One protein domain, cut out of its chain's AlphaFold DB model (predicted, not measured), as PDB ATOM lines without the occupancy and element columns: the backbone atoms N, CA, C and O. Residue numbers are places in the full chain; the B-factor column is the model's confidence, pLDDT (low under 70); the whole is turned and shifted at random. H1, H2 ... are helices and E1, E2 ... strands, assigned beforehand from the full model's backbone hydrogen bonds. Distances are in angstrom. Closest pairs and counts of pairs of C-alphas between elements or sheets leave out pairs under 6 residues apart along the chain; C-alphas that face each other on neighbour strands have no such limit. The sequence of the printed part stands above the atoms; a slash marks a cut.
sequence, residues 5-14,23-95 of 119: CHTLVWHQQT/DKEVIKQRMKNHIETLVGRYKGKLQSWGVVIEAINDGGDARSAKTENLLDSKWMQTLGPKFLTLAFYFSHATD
ATOM      1  N   CYS A   5     145.020  57.944 135.977       78.38
ATOM      2  CA  CYS A   5     146.475  57.844 135.828       78.38
ATOM      3  C   CYS A   5     147.163  58.788 136.811       78.38
ATOM      4  O   CYS A   5     146.801  59.958 136.906       78.38
ATOM      5  N   HIS A   6     148.165  58.284 137.522       78.00
ATOM      6  CA  HIS A   6     148.966  59.026 138.486       78.00
ATOM      7  C   HIS A   6     150.414  58.544 138.342       78.00
ATOM      8  O   HIS A   6     150.731  57.429 138.736       78.00
ATOM      9  N   THR A   7     151.332  59.281 137.723       80.31
ATOM     10  CA  THR A   7     151.328  60.666 137.212       80.31
ATOM     11  C   THR A   7     152.251  60.742 135.982       80.31
ATOM     12  O   THR A   7     153.025  59.812 135.757       80.31
ATOM     13  N   LEU A   8     152.200  61.815 135.184       83.88
ATOM     14  CA  LEU A   8     153.057  61.975 133.994       83.88
ATOM     15  C   LEU A   8     154.378  62.712 134.271       83.88
ATOM     16  O   LEU A   8     155.376  62.478 133.592       83.88
ATOM     17  N   VAL A   9     154.406  63.622 135.244       86.06
ATOM     18  CA  VAL A   9     155.595  64.415 135.589       86.06
ATOM     19  C   VAL A   9     155.692  64.531 137.107       86.06
ATOM     20  O   VAL A   9     154.821  65.109 137.757       86.06
ATOM     21  N   TRP A  10     156.777  64.006 137.680       88.25
ATOM     22  CA  TRP A  10     157.037  64.078 139.119       88.25
ATOM     23  C   TRP A  10     158.519  64.246 139.425       88.25
ATOM     24  O   TRP A  10     159.375  63.641 138.779       88.25
ATOM     25  N   HIS A  11     158.833  65.048 140.439       82.88
ATOM     26  CA  HIS A  11     160.207  65.292 140.852       82.88
ATOM     27  C   HIS A  11     160.843  64.100 141.595       82.88
ATOM     28  O   HIS A  11     162.050  63.917 141.466       82.88
ATOM     29  N   GLN A  12     160.076  63.274 142.327       83.25
ATOM     30  CA  GLN A  12     160.664  62.217 143.174       83.25
ATOM     31  C   GLN A  12     161.034  60.938 142.426       83.25
ATOM     32  O   GLN A  12     161.995  60.269 142.796       83.25
ATOM     33  N   GLN A  13     160.263  60.559 141.405       84.06
ATOM     34  CA  GLN A  13     160.404  59.245 140.765       84.06
ATOM     35  C   GLN A  13     160.780  59.300 139.286       84.06
ATOM     36  O   GLN A  13     160.788  58.265 138.623       84.06
ATOM     37  N   THR A  14     161.146  60.466 138.748       86.88
ATOM     38  CA  THR A  14     161.723  60.519 137.398       86.88
ATOM     39  C   THR A  14     163.187  60.069 137.460       86.88
ATOM     40  O   THR A  14     163.980  60.720 138.138       86.88
ATOM     41  N   ASP A  23     170.623  68.840 127.442       89.06
ATOM     42  CA  ASP A  23     170.077  69.773 126.467       89.06
ATOM     43  C   ASP A  23     168.561  69.900 126.646       89.06
ATOM     44  O   ASP A  23     167.805  68.921 126.614       89.06
ATOM     45  N   LYS A  24     168.120  71.145 126.817       90.94
ATOM     46  CA  LYS A  24     166.726  71.526 127.006       90.94
ATOM     47  C   LYS A  24     165.804  70.941 125.935       90.94
ATOM     48  O   LYS A  24     164.724  70.458 126.275       90.94
ATOM     49  N   GLU A  25     166.204  70.955 124.665       92.94
ATOM     50  CA  GLU A  25     165.358  70.441 123.583       92.94
ATOM     51  C   GLU A  25     165.277  68.911 123.609       92.94
ATOM     52  O   GLU A  25     164.205  68.349 123.381       92.94
ATOM     53  N   VAL A  26     166.355  68.226 124.006       93.62
ATOM     54  CA  VAL A  26     166.343  66.767 124.199       93.62
ATOM     55  C   VAL A  26     165.387  66.381 125.328       93.62
ATOM     56  O   VAL A  26     164.557  65.485 125.158       93.62
ATOM     57  N   ILE A  27     165.455  67.066 126.474       94.25
ATOM     58  CA  ILE A  27     164.579  66.778 127.622       94.25
ATOM     59  C   ILE A  27     163.120  67.100 127.300       94.25
ATOM     60  O   ILE A  27     162.223  66.321 127.629       94.25
ATOM     61  N   LYS A  28     162.870  68.205 126.596       95.00
ATOM     62  CA  LYS A  28     161.537  68.579 126.117       95.00
ATOM     63  C   LYS A  28     160.969  67.532 125.161       95.00
ATOM     64  O   LYS A  28     159.813  67.143 125.318       95.00
ATOM     65  N   GLN A  29     161.767  67.030 124.220       94.69
ATOM     66  CA  GLN A  29     161.327  65.975 123.307       94.69
ATOM     67  C   GLN A  29     161.044  64.664 124.050       94.69
ATOM     68  O   GLN A  29     160.065  63.984 123.747       94.69
ATOM     69  N   ARG A  30     161.847  64.317 125.065       94.88
ATOM     70  CA  ARG A  30     161.584  63.151 125.924       94.88
ATOM     71  C   ARG A  30     160.289  63.302 126.718       94.88
ATOM     72  O   ARG A  30     159.520  62.348 126.769       94.88
ATOM     73  N   MET A  31     160.030  64.479 127.299       94.69
ATOM     74  CA  MET A  31     158.764  64.781 127.979       94.69
ATOM     75  C   MET A  31     157.586  64.592 127.025       94.69
ATOM     76  O   MET A  31     156.650  63.866 127.349       94.69
ATOM     77  N   LYS A  32     157.661  65.201 125.837       95.06
ATOM     78  CA  LYS A  32     156.634  65.079 124.803       95.06
ATOM     79  C   LYS A  32     156.368  63.611 124.461       95.06
ATOM     80  O   LYS A  32     155.239  63.159 124.596       95.06
ATOM     81  N   ASN A  33     157.411  62.855 124.116       95.12
ATOM     82  CA  ASN A  33     157.286  61.443 123.751       95.12
ATOM     83  C   ASN A  33     156.689  60.600 124.890       95.12
ATOM     84  O   ASN A  33     155.862  59.726 124.638       95.12
ATOM     85  N   HIS A  34     157.101  60.847 126.137       93.88
ATOM     86  CA  HIS A  34     156.580  60.144 127.310       93.88
ATOM     87  C   HIS A  34     155.073  60.382 127.488       93.88
ATOM     88  O   HIS A  34     154.310  59.420 127.604       93.88
ATOM     89  N   ILE A  35     154.649  61.649 127.438       92.69
ATOM     90  CA  ILE A  35     153.246  62.054 127.571       92.69
ATOM     91  C   ILE A  35     152.412  61.497 126.416       92.69
ATOM     92  O   ILE A  35     151.413  60.829 126.662       92.69
ATOM     93  N   GLU A  36     152.837  61.704 125.169       93.56
ATOM     94  CA  GLU A  36     152.112  61.230 123.983       93.56
ATOM     95  C   GLU A  36     151.956  59.704 123.986       93.56
ATOM     96  O   GLU A  36     150.887  59.188 123.660       93.56
ATOM     97  N   THR A  37     152.986  58.970 124.420       94.19
ATOM     98  CA  THR A  37     152.932  57.503 124.504       94.19
ATOM     99  C   THR A  37     151.904  57.032 125.531       94.19
ATOM    100  O   THR A  37     151.105  56.144 125.230       94.19
ATOM    101  N   LEU A  38     151.916  57.591 126.745       91.44
ATOM    102  CA  LEU A  38     151.014  57.162 127.818       91.44
ATOM    103  C   LEU A  38     149.586  57.650 127.585       91.44
ATOM    104  O   LEU A  38     148.655  56.841 127.587       91.44
ATOM    105  N   VAL A  39     149.417  58.949 127.323       89.75
ATOM    106  CA  VAL A  39     148.107  59.551 127.053       89.75
ATOM    107  C   VAL A  39     147.489  58.931 125.810       89.75
ATOM    108  O   VAL A  39     146.334  58.524 125.853       89.75
ATOM    109  N   GLY A  40     148.259  58.741 124.735       89.38
ATOM    110  CA  GLY A  40     147.780  58.080 123.523       89.38
ATOM    111  C   GLY A  40     147.330  56.635 123.760       89.38
ATOM    112  O   GLY A  40     146.270  56.237 123.281       89.38
ATOM    113  N   ARG A  41     148.082  55.851 124.546       90.56
ATOM    114  CA  ARG A  41     147.763  54.438 124.831       90.56
ATOM    115  C   ARG A  41     146.470  54.251 125.632       90.56
ATOM    116  O   ARG A  41     145.747  53.271 125.409       90.56
ATOM    117  N   TYR A  42     146.200  55.151 126.577       88.44
ATOM    118  CA  TYR A  42     145.068  55.036 127.505       88.44
ATOM    119  C   TYR A  42     143.954  56.061 127.274       88.44
ATOM    120  O   TYR A  42     142.995  56.117 128.049       88.44
ATOM    121  N   LYS A  43     144.030  56.834 126.187       84.31
ATOM    122  CA  LYS A  43     142.976  57.756 125.761       84.31
ATOM    123  C   LYS A  43     141.617  57.055 125.712       84.31
ATOM    124  O   LYS A  43     141.484  55.973 125.142       84.31
ATOM    125  N   GLY A  44     140.612  57.669 126.336       83.75
ATOM    126  CA  GLY A  44     139.246  57.136 126.420       83.75
ATOM    127  C   GLY A  44     139.053  55.937 127.360       83.75
ATOM    128  O   GLY A  44     137.919  55.499 127.528       83.75
ATOM    129  N   LYS A  45     140.118  55.414 127.986       85.88
ATOM    130  CA  LYS A  45     140.044  54.326 128.982       85.88
ATOM    131  C   LYS A  45     140.068  54.836 130.423       85.88
ATOM    132  O   LYS A  45     139.608  54.141 131.324       85.88
ATOM    133  N   LEU A  46     140.619  56.028 130.637       82.38
ATOM    134  CA  LEU A  46     140.768  56.649 131.951       82.38
ATOM    135  C   LEU A  46     139.817  57.828 132.106       82.38
ATOM    136  O   LEU A  46     139.527  58.529 131.138       82.38
ATOM    137  N   GLN A  47     139.352  58.055 133.333       79.31
ATOM    138  CA  GLN A  47     138.467  59.178 133.641       79.31
ATOM    139  C   GLN A  47     139.223  60.477 133.906       79.31
ATOM    140  O   GLN A  47     138.710  61.551 133.610       79.31
ATOM    141  N   SER A  48     140.429  60.396 134.472       78.62
ATOM    142  CA  SER A  48     141.262  61.574 134.704       78.62
ATOM    143  C   SER A  48     142.755  61.249 134.726       78.62
ATOM    144  O   SER A  48     143.164  60.084 134.774       78.62
ATOM    145  N   TRP A  49     143.559  62.312 134.684       82.19
ATOM    146  CA  TRP A  49     145.011  62.257 134.586       82.19
ATOM    147  C   TRP A  49     145.666  63.182 135.613       82.19
ATOM    148  O   TRP A  49     145.363  64.368 135.673       82.19
ATOM    149  N   GLY A  50     146.619  62.664 136.379       85.50
ATOM    150  CA  GLY A  50     147.600  63.467 137.098       85.50
ATOM    151  C   GLY A  50     148.731  63.845 136.145       85.50
ATOM    152  O   GLY A  50     149.568  63.005 135.822       85.50
ATOM    153  N   VAL A  51     148.739  65.083 135.646       85.19
ATOM    154  CA  VAL A  51     149.759  65.532 134.679       85.19
ATOM    155  C   VAL A  51     151.063  65.902 135.382       85.19
ATOM    156  O   VAL A  51     152.120  65.400 135.016       85.19
ATOM    157  N   VAL A  52     150.998  66.759 136.400       85.38
ATOM    158  CA  VAL A  52     152.157  67.162 137.202       85.38
ATOM    159  C   VAL A  52     151.773  67.107 138.672       85.38
ATOM    160  O   VAL A  52     150.728  67.635 139.045       85.38
ATOM    161  N   ILE A  53     152.618  66.503 139.501       83.19
ATOM    162  CA  ILE A  53     152.417  66.405 140.952       83.19
ATOM    163  C   ILE A  53     153.572  67.070 141.710       83.19
ATOM    164  O   ILE A  53     154.715  67.040 141.246       83.19
ATOM    165  N   GLU A  54     153.261  67.661 142.871       81.81
ATOM    166  CA  GLU A  54     154.235  68.246 143.806       81.81
ATOM    167  C   GLU A  54     155.247  69.176 143.112       81.81
ATOM    168  O   GLU A  54     156.463  69.067 143.285       81.81
ATOM    169  N   ALA A  55     154.735  70.057 142.249       82.75
ATOM    170  CA  ALA A  55     155.543  71.046 141.542       82.75
ATOM    171  C   ALA A  55     155.737  72.341 142.337       82.75
ATOM    172  O   ALA A  55     156.579  73.141 141.948       82.75
ATOM    173  N   ILE A  56     154.976  72.552 143.414       83.75
ATOM    174  CA  ILE A  56     155.021  73.754 144.254       83.75
ATOM    175  C   ILE A  56     155.887  73.491 145.490       83.75
ATOM    176  O   ILE A  56     155.852  72.411 146.073       83.75
ATOM    177  N   ASN A  57     156.677  74.487 145.871       81.94
ATOM    178  CA  ASN A  57     157.444  74.542 147.101       81.94
ATOM    179  C   ASN A  57     156.563  75.103 148.227       81.94
ATOM    180  O   ASN A  57     156.378  76.317 148.323       81.94
ATOM    181  N   ASP A  58     156.059  74.224 149.096       72.81
ATOM    182  CA  ASP A  58     155.155  74.568 150.207       72.81
ATOM    183  C   ASP A  58     155.765  75.564 151.210       72.81
ATOM    184  O   ASP A  58     155.042  76.285 151.895       72.81
ATOM    185  N   GLY A  59     157.099  75.610 151.294       74.75
ATOM    186  CA  GLY A  59     157.830  76.490 152.202       74.75
ATOM    187  C   GLY A  59     158.153  77.874 151.644       74.75
ATOM    188  O   GLY A  59     158.573  78.704 152.438       74.75
ATOM    189  N   GLY A  60     157.973  78.095 150.330       68.62
ATOM    190  CA  GLY A  60     158.184  79.352 149.591       68.62
ATOM    191  C   GLY A  60     159.394  80.207 150.009       68.62
ATOM    192  O   GLY A  60     159.383  80.844 151.054       68.62
ATOM    193  N   ASP A  61     160.411  80.342 149.157       76.75
ATOM    194  CA  ASP A  61     161.540  81.250 149.410       76.75
ATOM    195  C   ASP A  61     161.635  82.386 148.371       76.75
ATOM    196  O   ASP A  61     160.916  82.433 147.367       76.75
ATOM    197  N   ALA A  62     162.550  83.335 148.599       77.62
ATOM    198  CA  ALA A  62     162.769  84.467 147.693       77.62
ATOM    199  C   ALA A  62     163.212  84.045 146.273       77.62
ATOM    200  O   ALA A  62     163.131  84.843 145.334       77.62
ATOM    201  N   ARG A  63     163.703  82.811 146.099       73.69
ATOM    202  CA  ARG A  63     164.088  82.246 144.802       73.69
ATOM    203  C   ARG A  63     162.864  81.649 144.101       73.69
ATOM    204  O   ARG A  63     162.643  81.990 142.941       73.69
ATOM    205  N   SER A  64     162.050  80.845 144.783       76.00
ATOM    206  CA  SER A  64     160.837  80.235 144.228       76.00
ATOM    207  C   SER A  64     159.744  81.268 143.944       76.00
ATOM    208  O   SER A  64     158.983  81.098 142.993       76.00
ATOM    209  N   ALA A  65     159.708  82.390 144.674       76.44
ATOM    210  CA  ALA A  65     158.778  83.497 144.421       76.44
ATOM    211  C   ALA A  65     158.892  84.078 142.995       76.44
ATOM    212  O   ALA A  65     157.922  84.599 142.451       76.44
ATOM    213  N   LYS A  66     160.063  83.951 142.353       79.75
ATOM    214  CA  LYS A  66     160.294  84.400 140.966       79.75
ATOM    215  C   LYS A  66     159.686  83.463 139.920       79.75
ATOM    216  O   LYS A  66     159.686  83.784 138.734       79.75
ATOM    217  N   THR A  67     159.233  82.290 140.345       80.62
ATOM    218  CA  THR A  67     158.789  81.193 139.487       80.62
ATOM    219  C   THR A  67     157.505  80.586 140.037       80.62
ATOM    220  O   THR A  67     157.392  79.370 140.080       80.62
ATOM    221  N   GLU A  68     156.575  81.416 140.522       79.12
ATOM    222  CA  GLU A  68     155.258  80.980 141.030       79.12
ATOM    223  C   GLU A  68     155.340  79.937 142.161       79.12
ATOM    224  O   GLU A  68     154.496  79.058 142.291       79.12
ATOM    225  N   ASN A  69     156.384  80.022 142.988       84.69
ATOM    226  CA  ASN A  69     156.711  79.051 144.030       84.69
ATOM    227  C   ASN A  69     156.975  77.632 143.517       84.69
ATOM    228  O   ASN A  69     156.796  76.680 144.263       84.69
ATOM    229  N   LEU A  70     157.447  77.458 142.281       84.31
ATOM    230  CA  LEU A  70     157.856  76.141 141.791       84.31
ATOM    231  C   LEU A  70     159.033  75.558 142.597       84.31
ATOM    232  O   LEU A  70     159.994  76.254 142.928       84.31
ATOM    233  N   LEU A  71     158.954  74.257 142.875       86.31
ATOM    234  CA  LEU A  71     159.990  73.448 143.511       86.31
ATOM    235  C   LEU A  71     161.230  73.347 142.608       86.31
ATOM    236  O   LEU A  71     161.122  73.105 141.400       86.31
ATOM    237  N   ASP A  72     162.416  73.452 143.213       87.19
ATOM    238  CA  ASP A  72     163.706  73.258 142.539       87.19
ATOM    239  C   ASP A  72     163.945  71.771 142.204       87.19
ATOM    240  O   ASP A  72     164.643  71.034 142.898       87.19
ATOM    241  N   SER A  73     163.286  71.305 141.144       89.06
ATOM    242  CA  SER A  73     163.376  69.942 140.617       89.06
ATOM    243  C   SER A  73     164.272  69.866 139.379       89.06
ATOM    244  O   SER A  73     164.488  70.862 138.693       89.06
ATOM    245  N   LYS A  74     164.716  68.660 138.991       90.56
ATOM    246  CA  LYS A  74     165.454  68.461 137.725       90.56
ATOM    247  C   LYS A  74     164.673  68.950 136.500       90.56
ATOM    248  O   LYS A  74     165.272  69.430 135.541       90.56
ATOM    249  N   TRP A  75     163.341  68.893 136.543       91.50
ATOM    250  CA  TRP A  75     162.472  69.487 135.523       91.50
ATOM    251  C   TRP A  75     162.594  71.011 135.476       91.50
ATOM    252  O   TRP A  75     162.786  71.577 134.403       91.50
ATOM    253  N   MET A  76     162.548  71.659 136.641       90.25
ATOM    254  CA  MET A  76     162.713  73.105 136.775       90.25
ATOM    255  C   MET A  76     164.117  73.561 136.351       90.25
ATOM    256  O   MET A  76     164.252  74.539 135.622       90.25
ATOM    257  N   GLN A  77     165.159  72.821 136.732       90.62
ATOM    258  CA  GLN A  77     166.551  73.129 136.388       90.62
ATOM    259  C   GLN A  77     166.834  73.002 134.886       90.62
ATOM    260  O   GLN A  77     167.601  73.787 134.337       90.62
ATOM    261  N   THR A  78     166.211  72.033 134.206       91.50
ATOM    262  CA  THR A  78     166.464  71.767 132.777       91.50
ATOM    263  C   THR A  78     165.561  72.575 131.846       91.50
ATOM    264  O   THR A  78     166.033  73.181 130.885       91.50
ATOM    265  N   LEU A  79     164.253  72.605 132.108       91.62
ATOM    266  CA  LEU A  79     163.267  73.236 131.225       91.62
ATOM    267  C   LEU A  79     162.849  74.640 131.691       91.62
ATOM    268  O   LEU A  79     162.278  75.403 130.897       91.62
ATOM    269  N   GLY A  80     163.173  75.014 132.931       91.06
ATOM    270  CA  GLY A  80     162.710  76.249 133.557       91.06
ATOM    271  C   GLY A  80     161.220  76.200 133.915       91.06
ATOM    272  O   GLY A  80     160.574  75.170 133.723       91.06
ATOM    273  N   PRO A  81     160.622  77.327 134.345       88.75
ATOM    274  CA  PRO A  81     159.232  77.372 134.826       88.75
ATOM    275  C   PRO A  81     158.207  76.920 133.775       88.75
ATOM    276  O   PRO A  81     157.136  76.419 134.101       88.75
ATOM    277  N   LYS A  82     158.567  77.013 132.488       89.69
ATOM    278  CA  LYS A  82     157.730  76.571 131.366       89.69
ATOM    279  C   LYS A  82     157.508  75.054 131.319       89.69
ATOM    280  O   LYS A  82     156.674  74.615 130.531       89.69
ATOM    281  N   PHE A  83     158.223  74.249 132.113       90.88
ATOM    282  CA  PHE A  83     158.025  72.795 132.147       90.88
ATOM    283  C   PHE A  83     156.574  72.423 132.485       90.88
ATOM    284  O   PHE A  83     156.026  71.504 131.882       90.88
ATOM    285  N   LEU A  84     155.946  73.183 133.391       88.56
ATOM    286  CA  LEU A  84     154.559  72.989 133.800       88.56
ATOM    287  C   LEU A  84     153.621  73.202 132.605       88.56
ATOM    288  O   LEU A  84     152.834  72.325 132.255       88.56
ATOM    289  N   THR A  85     153.777  74.334 131.913       89.81
ATOM    290  CA  THR A  85     153.007  74.662 130.705       89.81
ATOM    291  C   THR A  85     153.194  73.617 129.609       89.81
ATOM    292  O   THR A  85     152.219  73.215 128.982       89.81
ATOM    293  N   LEU A  86     154.426  73.150 129.380       92.62
ATOM    294  CA  LEU A  86     154.725  72.131 128.370       92.62
ATOM    295  C   LEU A  86     154.029  70.803 128.680       92.62
ATOM    296  O   LEU A  86     153.434  70.211 127.781       92.62
ATOM    297  N   ALA A  87     154.048  70.360 129.939       91.12
ATOM    298  CA  ALA A  87     153.399  69.120 130.349       91.12
ATOM    299  C   ALA A  87     151.882  69.158 130.096       91.12
ATOM    300  O   ALA A  87     151.327  68.226 129.506       91.12
ATOM    301  N   PHE A  88     151.214  70.257 130.465       88.50
ATOM    302  CA  PHE A  88     149.788  70.437 130.176       88.50
ATOM    303  C   PHE A  88     149.509  70.566 128.682       88.50
ATOM    304  O   PHE A  88     148.571  69.945 128.186       88.50
ATOM    305  N   TYR A  89     150.340  71.315 127.955       91.44
ATOM    306  CA  TYR A  89     150.189  71.496 126.516       91.44
ATOM    307  C   TYR A  89     150.262  70.162 125.763       91.44
ATOM    308  O   TYR A  89     149.363  69.855 124.985       91.44
ATOM    309  N   PHE A  90     151.273  69.330 126.031       93.00
ATOM    310  CA  PHE A  90     151.407  68.020 125.382       93.00
ATOM    311  C   PHE A  90     150.282  67.055 125.772       93.00
ATOM    312  O   PHE A  90     149.777  66.317 124.922       93.00
ATOM    313  N   SER A  91     149.845  67.092 127.033       89.50
ATOM    314  CA  SER A  91     148.743  66.247 127.507       89.50
ATOM    315  C   SER A  91     147.433  66.608 126.804       89.50
ATOM    316  O   SER A  91     146.778  65.734 126.237       89.50
ATOM    317  N   HIS A  92     147.095  67.900 126.760       88.31
ATOM    318  CA  HIS A  92     145.888  68.400 126.102       88.31
ATOM    319  C   HIS A  92     145.928  68.213 124.579       88.31
ATOM    320  O   HIS A  92     144.921  67.851 123.975       88.31
ATOM    321  N   ALA A  93     147.093  68.397 123.949       90.50
ATOM    322  CA  ALA A  93     147.262  68.134 122.520       90.50
ATOM    323  C   ALA A  93     147.007  66.657 122.163       90.50
ATOM    324  O   ALA A  93     146.480  66.365 121.091       90.50
ATOM    325  N   THR A  94     147.340  65.725 123.064       89.31
ATOM    326  CA  THR A  94     147.134  64.283 122.847       89.31
ATOM    327  C   THR A  94     145.687  63.865 123.128       89.31
ATOM    328  O   THR A  94     145.074  63.108 122.362       89.31
ATOM    329  N   ASP A  95     145.103  64.376 124.211       86.44
ATOM    330  CA  ASP A  95     143.705  64.160 124.567       86.44
ATOM    331  C   ASP A  95     143.024  65.475 124.982       86.44
ATOM    332  O   ASP A  95     143.093  65.872 126.144       86.44
TER     333      ASP A  95
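Overview. This is residues 5 to 14 and 23 to 95 of the 119 residues of the protein "Endo-1,4-beta-xylanase" of Planctomycetes bacterium K22_7 (UniProt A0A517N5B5). A small ribbon of two parallel strands, E1 and E2, has two helices, H1 and H4, packed over one of its faces, H1 mostly over E1 and H4 mostly over E2. The short helix H3 meets the first residues of H1 at a corner, about perpendicular to it, and a looping stretch that holds the small helix H2 makes one end of the longest axis. The printed part has 83 residues, with four named helices and two named strands that follow along the chain in the order E1, H1, E2, H2, H3, H4. The class is mixed, with 42 residues in four named helices and 12 in two named strands. The whole is compact, with a radius of gyration of the C-alphas of 13.2 A and spans of 42 by 28 by 21 A.

Arrangement. Start at the sheet, where E1, residues 5 to 10, and E2, residues 48 to 53, are parallel neighbours at 20 degrees. Look there for N 9 and O 51, 2.9 A apart, and N 50 and O 5, 2.8 A apart, both within hydrogen-bond range. Next find H1, residues 24 to 42; its closest C-alpha pair with E1 is Leu 8 and Ile 35, 6.4 A apart. H4, residues 82 to 94, comes closest to E2 at the C-alphas of Val 51 and Phe 88, 6.7 A apart. H1 and H4 touch, closest at the C-alphas of Glu 36 and Thr 94, 5.9 A apart. They run the same way at a shallow tilt of 34.7 degrees, only just short of steep. With residues 24 to 28 alone, H1 touches H3, residues 74 to 79, about perpendicular at 74 degrees; the C-alphas of Lys 24 and Leu 79 are closest, at 5.7 A. H3 and H4 are close but not clearly touching, with the C-alphas of Trp 75 and Phe 83 6.5 A apart. H2, residues 64 to 67, touches no helix and is apart from E1. In H1, H3 and H4 every O i to N i+4 pair is within hydrogen-bond range; H2 is too short for such a pair, but its one O i to N i+3 pair is within range.

Along the chain. Find C-alpha 5 at (146.475, 57.844, 135.828); from there E1 runs 12.7 A to residue 10. E2 covers 13.7 A from residue 48 to 53. Find C-alpha 24 at (166.726, 71.526, 127.006), where H1 begins its 27.2 A. H2 has four residues and H3 has six. H4 runs 18.3 A, ending at C-alpha 94 at (147.134, 64.283, 122.847).

Size, cuts and confidence. The two C-alphas farthest apart are those of Lys 45 and Ala 62, 42.1 A. Residues 15 to 22 are not printed, and C-alphas 14 and 23 stand 16.6 A apart across this cut, which lies in the link from E1 to H1. Of the links printed whole, H1 to E2 and H3 to H4 are tight, E2 to H2 and H2 to H3 are short, and none is long. The mean pLDDT of the printed part is 86.6; look at residue 60 for the one printed residue under 70.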